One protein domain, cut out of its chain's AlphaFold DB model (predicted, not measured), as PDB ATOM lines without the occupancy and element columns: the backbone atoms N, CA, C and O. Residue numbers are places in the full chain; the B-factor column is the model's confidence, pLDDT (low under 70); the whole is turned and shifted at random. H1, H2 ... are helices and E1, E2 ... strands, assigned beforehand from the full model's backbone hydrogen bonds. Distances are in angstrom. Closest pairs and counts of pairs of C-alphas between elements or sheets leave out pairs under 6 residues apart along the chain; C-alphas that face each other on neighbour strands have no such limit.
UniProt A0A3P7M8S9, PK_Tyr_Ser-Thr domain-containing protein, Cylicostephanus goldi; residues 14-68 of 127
ATOM      1  N   VAL A  14     175.625 218.093 224.236       95.69
ATOM      2  CA  VAL A  14     176.278 219.263 223.659       95.69
ATOM      3  C   VAL A  14     176.727 218.897 222.253       95.69
ATOM      4  O   VAL A  14     177.607 218.058 222.076       95.69
ATOM      5  N   THR A  15     176.125 219.528 221.250       95.94
ATOM      6  CA  THR A  15     176.544 219.383 219.855       95.94
ATOM      7  C   THR A  15     177.676 220.358 219.557       95.94
ATOM      8  O   THR A  15     177.548 221.562 219.800       95.94
ATOM      9  N   VAL A  16     178.781 219.858 219.013       96.12
ATOM     10  CA  VAL A  16     179.966 220.658 218.678       96.12
ATOM     11  C   VAL A  16     180.375 220.427 217.230       96.12
ATOM     12  O   VAL A  16     180.145 219.359 216.673       96.12
ATOM     13  N   ASN A  17     180.986 221.441 216.621       95.69
ATOM     14  CA  ASN A  17     181.633 221.317 215.320       95.69
ATOM     15  C   ASN A  17     183.143 221.165 215.540       95.69
ATOM     16  O   ASN A  17     183.809 222.142 215.894       95.69
ATOM     17  N   TRP A  18     183.650 219.946 215.364       91.62
ATOM     18  CA  TRP A  18     185.062 219.595 215.487       91.62
ATOM     19  C   TRP A  18     185.411 218.573 214.404       91.62
ATOM     20  O   TRP A  18     185.104 217.394 214.557       91.62
ATOM     21  N   GLU A  19     185.993 219.047 213.296       91.12
ATOM     22  CA  GLU A  19     186.125 218.337 212.003       91.12
ATOM     23  C   GLU A  19     184.771 218.019 211.345       91.12
ATOM     24  O   GLU A  19     184.535 218.381 210.194       91.12
ATOM     25  N   GLU A  20     183.855 217.433 212.109       93.31
ATOM     26  CA  GLU A  20     182.452 217.224 211.790       93.31
ATOM     27  C   GLU A  20     181.544 217.589 212.976       93.31
ATOM     28  O   GLU A  20     181.987 217.800 214.108       93.31
ATOM     29  N   ILE A  21     180.242 217.710 212.705       94.88
ATOM     30  CA  ILE A  21     179.249 218.004 213.739       94.88
ATOM     31  C   ILE A  21     178.927 216.712 214.489       94.88
ATOM     32  O   ILE A  21     178.447 215.754 213.883       94.88
ATOM     33  N   ARG A  22     179.160 216.697 215.804       93.94
ATOM     34  CA  ARG A  22     178.891 215.538 216.666       93.94
ATOM     35  C   ARG A  22     178.170 215.936 217.944       93.94
ATOM     36  O   ARG A  22     178.405 217.011 218.494       93.94
ATOM     37  N   ASP A  23     177.342 215.020 218.431       94.69
ATOM     38  CA  ASP A  23     176.686 215.119 219.731       94.69
ATOM     39  C   ASP A  23     177.547 214.468 220.818       94.69
ATOM     40  O   ASP A  23     177.934 213.305 220.706       94.69
ATOM     41  N   HIS A  24     177.797 215.200 221.904       94.75
ATOM     42  CA  HIS A  24     178.418 214.682 223.121       94.75
ATOM     43  C   HIS A  24     177.362 214.570 224.216       94.75
ATOM     44  O   HIS A  24     176.827 215.575 224.689       94.75
ATOM     45  N   VAL A  25     177.028 213.340 224.595       94.88
ATOM     46  CA  VAL A  25     175.993 213.053 225.594       94.88
ATOM     47  C   VAL A  25     176.417 213.566 226.970       94.88
ATOM     48  O   VAL A  25     177.548 213.372 227.404       94.88
ATOM     49  N   ILE A  26     175.488 214.197 227.685       95.62
ATOM     50  CA  ILE A  26     175.668 214.557 229.089       95.62
ATOM     51  C   ILE A  26     175.281 213.349 229.935       95.62
ATOM     52  O   ILE A  26     174.100 213.050 230.137       95.62
ATOM     53  N   HIS A  27     176.286 212.668 230.466       94.56
ATOM     54  CA  HIS A  27     176.074 211.546 231.364       94.56
ATOM     55  C   HIS A  27     175.631 212.035 232.738       94.56
ATOM     56  O   HIS A  27     176.026 213.109 233.198       94.56
ATOM     57  N   PHE A  28     174.843 211.222 233.438       94.06
ATOM     58  CA  PHE A  28     174.481 211.504 234.819       94.06
ATOM     59  C   PHE A  28     174.562 210.267 235.703       94.06
ATOM     60  O   PHE A  28     174.371 209.136 235.261       94.06
ATOM     61  N   ARG A  29     174.807 210.500 236.992       91.56
ATOM     62  CA  ARG A  29     174.639 209.506 238.054       91.56
ATOM     63  C   ARG A  29     173.637 210.028 239.073       91.56
ATOM     64  O   ARG A  29     173.652 211.213 239.409       91.56
ATOM     65  N   VAL A  30     172.812 209.135 239.603       91.88
ATOM     66  CA  VAL A  30     171.916 209.440 240.723       91.88
ATOM     67  C   VAL A  30     172.654 209.166 242.034       91.88
ATOM     68  O   VAL A  30     173.268 208.112 242.194       91.88
ATOM     69  N   LEU A  31     172.635 210.127 242.955       87.06
ATOM     70  CA  LEU A  31     173.196 210.009 244.299       87.06
ATOM     71  C   LEU A  31     172.152 210.510 245.303       87.06
ATOM     72  O   LEU A  31     171.982 211.717 245.476       87.06
ATOM     73  N   GLY A  32     171.430 209.580 245.931       90.38
ATOM     74  CA  GLY A  32     170.244 209.914 246.721       90.38
ATOM     75  C   GLY A  32     169.178 210.571 245.841       90.38
ATOM     76  O   GLY A  32     168.833 210.041 244.788       90.38
ATOM     77  N   GLU A  33     168.700 211.745 246.246       89.62
ATOM     78  CA  GLU A  33     167.716 212.538 245.491       89.62
ATOM     79  C   GLU A  33     168.352 213.461 244.435       89.62
ATOM     80  O   GLU A  33     167.651 214.098 243.651       89.62
ATOM     81  N   SER A  34     169.686 213.545 244.390       88.69
ATOM     82  CA  SER A  34     170.410 214.436 243.479       88.69
ATOM     83  C   SER A  34     170.898 213.717 242.223       88.69
ATOM     84  O   SER A  34     171.261 212.538 242.249       88.69
ATOM     85  N   ARG A  35     170.973 214.456 241.109       93.19
ATOM     86  CA  ARG A  35     171.642 214.021 239.875       93.19
ATOM     87  C   ARG A  35     172.946 214.788 239.709       93.19
ATOM     88  O   ARG A  35     172.955 216.007 239.826       93.19
ATOM     89  N   LEU A  36     174.031 214.070 239.439       95.62
ATOM     90  CA  LEU A  36     175.333 214.639 239.096       95.62
ATOM     91  C   LEU A  36     175.592 214.407 237.613       95.62
ATOM     92  O   LEU A  36     175.652 213.255 237.191       95.62
ATOM     93  N   PHE A  37     175.761 215.488 236.864       96.44
ATOM     94  CA  PHE A  37     176.005 215.516 235.426       96.44
ATOM     95  C   PHE A  37     177.495 215.653 235.122       96.44
ATOM     96  O   PHE A  37     178.216 216.299 235.884       96.44
ATOM     97  N   THR A  38     177.951 215.075 234.013       96.62
ATOM     98  CA  THR A  38     179.330 215.181 233.521       96.62
ATOM     99  C   THR A  38     179.380 215.029 232.000       96.62
ATOM    100  O   THR A  38     178.531 214.354 231.416       96.62
ATOM    101  N   LEU A  39     180.367 215.670 231.374       96.25
ATOM    102  CA  LEU A  39     180.704 215.506 229.956       96.25
ATOM    103  C   LEU A  39     181.975 214.660 229.787       96.25
ATOM    104  O   LEU A  39     182.021 213.795 228.926       96.25
ATOM    105  N   ASP A  40     182.960 214.862 230.664       95.38
ATOM    106  CA  ASP A  40     184.308 214.285 230.589       95.38
ATOM    107  C   ASP A  40     184.540 213.093 231.544       95.38
ATOM    108  O   ASP A  40     185.626 212.519 231.590       95.38
ATOM    109  N   GLY A  41     183.546 212.749 232.371       94.50
ATOM    110  CA  GLY A  41     183.638 211.725 233.417       94.50
ATOM    111  C   GLY A  41     184.320 212.181 234.718       94.50
ATOM    112  O   GLY A  41     184.187 211.500 235.749       94.50
ATOM    113  N   ASN A  42     184.982 213.341 234.704       94.38
ATOM    114  CA  ASN A  42     185.813 213.861 235.787       94.38
ATOM    115  C   ASN A  42     185.109 214.998 236.527       94.38
ATOM    116  O   ASN A  42     184.778 214.848 237.709       94.38
ATOM    117  N   PHE A  43     184.843 216.113 235.842       96.50
ATOM    118  CA  PHE A  43     184.133 217.239 236.430       96.50
ATOM    119  C   PHE A  43     182.637 216.934 236.506       96.50
ATOM    120  O   PHE A  43     182.016 216.444 235.558       96.50
ATOM    121  N   ARG A  44     182.046 217.187 237.678       96.31
ATOM    122  CA  ARG A  44     180.658 216.830 237.986       96.31
ATOM    123  C   ARG A  44     179.933 218.016 238.588       96.31
ATOM    124  O   ARG A  44     180.460 218.672 239.481       96.31
ATOM    125  N   ASN A  45     178.700 218.243 238.152       96.81
ATOM    126  CA  ASN A  45     177.861 219.315 238.679       96.81
ATOM    127  C   ASN A  45     176.389 218.879 238.752       96.81
ATOM    128  O   ASN A  45     175.960 218.024 237.983       96.81
ATOM    129  N   THR A  46     175.604 219.445 239.666       96.00
ATOM    130  CA  THR A  46     174.150 219.213 239.745       96.00
ATOM    131  C   THR A  46     173.357 220.060 238.746       96.00
ATOM    132  O   THR A  46     172.190 219.772 238.491       96.00
ATOM    133  N   ASN A  47     173.982 221.077 238.149       95.50
ATOM    134  CA  ASN A  47     173.408 221.940 237.129       95.50
ATOM    135  C   ASN A  47     174.163 221.776 235.800       95.50
ATOM    136  O   ASN A  47     175.366 222.023 235.712       95.50
ATOM    137  N   ILE A  48     173.440 221.392 234.747       95.75
ATOM    138  CA  ILE A  48     173.994 221.217 233.396       95.75
ATOM    139  C   ILE A  48     174.601 222.520 232.853       95.75
ATOM    140  O   ILE A  48     175.620 222.488 232.169       95.75
ATOM    141  N   ILE A  49     174.008 223.674 233.159       96.00
ATOM    142  CA  ILE A  49     174.508 224.966 232.679       96.00
ATOM    143  C   ILE A  49     175.876 225.272 233.292       96.00
ATOM    144  O   ILE A  49     176.771 225.719 232.579       96.00
ATOM    145  N   ASP A  50     176.059 224.999 234.583       97.81
ATOM    146  CA  ASP A  50     177.331 225.255 235.265       97.81
ATOM    147  C   ASP A  50     178.409 224.236 234.860       97.81
ATOM    148  O   ASP A  50     179.576 224.600 234.740       97.81
ATOM    149  N   LEU A  51     178.015 222.995 234.542       97.75
ATOM    150  CA  LEU A  51     178.882 222.018 233.872       97.75
ATOM    151  C   LEU A  51     179.413 222.562 232.535       97.75
ATOM    152  O   LEU A  51     180.620 222.578 232.312       97.75
ATOM    153  N   VAL A  52     178.528 223.038 231.655       97.75
ATOM    154  CA  VAL A  52     178.923 223.570 230.337       97.75
ATOM    155  C   VAL A  52     179.786 224.829 230.478       97.75
ATOM    156  O   VAL A  52     180.797 224.954 229.785       97.75
ATOM    157  N   LYS A  53     179.432 225.744 231.392       97.81
ATOM    158  CA  LYS A  53     180.225 226.953 231.671       97.81
ATOM    159  C   LYS A  53     181.638 226.621 232.130       97.81
ATOM    160  O   LYS A  53     182.575 227.212 231.610       97.81
ATOM    161  N   PHE A  54     181.801 225.650 233.031       98.38
ATOM    162  CA  PHE A  54     183.125 225.226 233.488       98.38
ATOM    163  C   PHE A  54     184.029 224.824 232.316       98.38
ATOM    164  O   PHE A  54     185.150 225.319 232.212       98.38
ATOM    165  N   HIS A  55     183.549 223.969 231.406       98.25
ATOM    166  CA  HIS A  55     184.340 223.525 230.250       98.25
ATOM    167  C   HIS A  55     184.637 224.666 229.266       98.25
ATOM    168  O   HIS A  55     185.732 224.722 228.711       98.25
ATOM    169  N   LEU A  56     183.691 225.593 229.083       98.06
ATOM    170  CA  LEU A  56     183.875 226.779 228.245       98.06
ATOM    171  C   LEU A  56     184.922 227.749 228.818       98.06
ATOM    172  O   LEU A  56     185.765 228.242 228.077       98.06
ATOM    173  N   GLU A  57     184.875 228.029 230.119       98.00
ATOM    174  CA  GLU A  57     185.739 229.023 230.771       98.00
ATOM    175  C   GLU A  57     187.144 228.482 231.055       98.00
ATOM    176  O   GLU A  57     188.133 229.195 230.891       98.00
ATOM    177  N   SER A  58     187.249 227.213 231.461       97.62
ATOM    178  CA  SER A  58     188.535 226.575 231.771       97.62
ATOM    179  C   SER A  58     189.276 226.060 230.535       97.62
ATOM    180  O   SER A  58     190.473 225.785 230.609       97.62
ATOM    181  N   GLY A  59     188.575 225.877 229.410       96.75
ATOM    182  CA  GLY A  59     189.108 225.193 228.231       96.75
ATOM    183  C   GLY A  59     189.385 223.702 228.458       96.75
ATOM    184  O   GLY A  59     190.132 223.097 227.681       96.75
ATOM    185  N   SER A  60     188.817 223.112 229.517       97.19
ATOM    186  CA  SER A  60     188.927 221.677 229.791       97.19
ATOM    187  C   SER A  60     188.172 220.889 228.713       97.19
ATOM    188  O   SER A  60     186.998 221.196 228.475       97.19
ATOM    189  N   PRO A  61     188.796 219.885 228.067       96.94
ATOM    190  CA  PRO A  61     188.129 219.084 227.047       96.94
ATOM    191  C   PRO A  61     186.855 218.412 227.570       96.94
ATOM    192  O   PRO A  61     186.784 218.033 228.738       96.94
ATOM    193  N   ILE A  62     185.854 218.272 226.703       96.75
ATOM    194  CA  ILE A  62     184.611 217.544 227.003       96.75
ATOM    195  C   ILE A  62     184.691 216.072 226.584       96.75
ATOM    196  O   ILE A  62     183.961 215.250 227.118       96.75
ATOM    197  N   ALA A  63     185.563 215.749 225.627       92.94
ATOM    198  CA  ALA A  63     185.890 214.405 225.161       92.94
ATOM    199  C   ALA A  63     187.198 214.486 224.365       92.94
ATOM    200  O   ALA A  63     187.327 215.377 223.528       92.94
ATOM    201  N   ASP A  64     188.151 213.587 224.612       89.62
ATOM    202  CA  ASP A  64     189.477 213.595 223.978       89.62
ATOM    203  C   ASP A  64     190.111 215.006 223.970       89.62
ATOM    204  O   ASP A  64     190.387 215.570 225.030       89.62
ATOM    205  N   GLU A  65     190.301 215.609 222.792       92.75
ATOM    206  CA  GLU A  65     190.837 216.969 222.624       92.75
ATOM    207  C   GLU A  65     189.761 218.038 222.343       92.75
ATOM    208  O   GLU A  65     190.076 219.221 222.184       92.75
ATOM    209  N   VAL A  66     188.482 217.654 222.306       96.06
ATOM    210  CA  VAL A  66     187.363 218.531 221.945       96.06
ATOM    211  C   VAL A  66     187.095 219.545 223.052       96.06
ATOM    212  O   VAL A  66     186.759 219.180 224.179       96.06
ATOM    213  N   LYS A  67     187.182 220.837 222.723       96.56
ATOM    214  CA  LYS A  67     186.985 221.952 223.663       96.56
ATOM    215  C   LYS A  67     185.831 222.849 223.245       96.56
ATOM    216  O   LYS A  67     185.605 223.102 222.062       96.56
ATOM    217  N   LEU A  68     185.132 223.391 224.238       97.50
ATOM    218  CA  LEU A  68     184.103 224.398 224.014       97.50
ATOM    219  C   LEU A  68     184.757 225.765 223.810       97.50
ATOM    220  O   LEU A  68     185.515 226.218 224.660       97.50
TER     221      LEU A  68
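Overview. This is residues 14 to 68 of the 127 residues of the protein "PK_Tyr_Ser-Thr domain-containing protein" of Cylicostephanus goldi (UniProt A0A3P7M8S9). Two hairpins, E1 with E2 and E3 with E4, stand end to end as a long narrow ribbon: E2 runs on into E3 as one nearly straight spine, while E1 and E4 fold back along it from its two ends. H1 and the loops at residues 39 to 47 and 59 to 68 lie on the E1 and E4 side of this ribbon, near its middle. The printed part has 55 residues, with four named strands followed by one named helix; the class is mixed, and each two-stranded sheet, E1 - E2 and E3 - E4, is antiparallel. The whole is compact, with a radius of gyration of the C-alphas of 11.4 A, but elongated, spanning 39 by 20 by 17 A.

Along the chain. E2, residues 20 to 25, is 15.8 A long, and E1 is residues 14 to 18, beginning at C-alpha 14 (176.278, 219.263, 223.659). E3 is residues 27 to 31 and E4 residues 34 to 38. H1, residues 48 to 58, is 15.6 A long and ends at C-alpha 58 (188.535, 226.575, 231.771).

Arrangement. In the hairpin of E1 and E2, directions differ by 152 degrees, and N 16 and O 22 are within hydrogen-bond range at 2.9 A. E2 runs on into E3 across one residue, Ile 26, at 9 degrees. In the hairpin of E3 and E4, N 29 and O 36 are 2.9 A apart, within hydrogen-bond range. The closest C-alphas of E4 and H1 are those of Phe 37 and Ile 48, 6.4 A apart. E1 and H1 are only just apart, 8.4 A at the closest. In H1 every O i to N i+4 pair is within hydrogen-bond range.

Size, cuts and confidence. The C-alphas farthest apart, those of Glu 19 and Gly 32, are 39.1 A apart. The printed part has no cut and no long link. Its mean pLDDT is 95.0, and no printed residue is under 70.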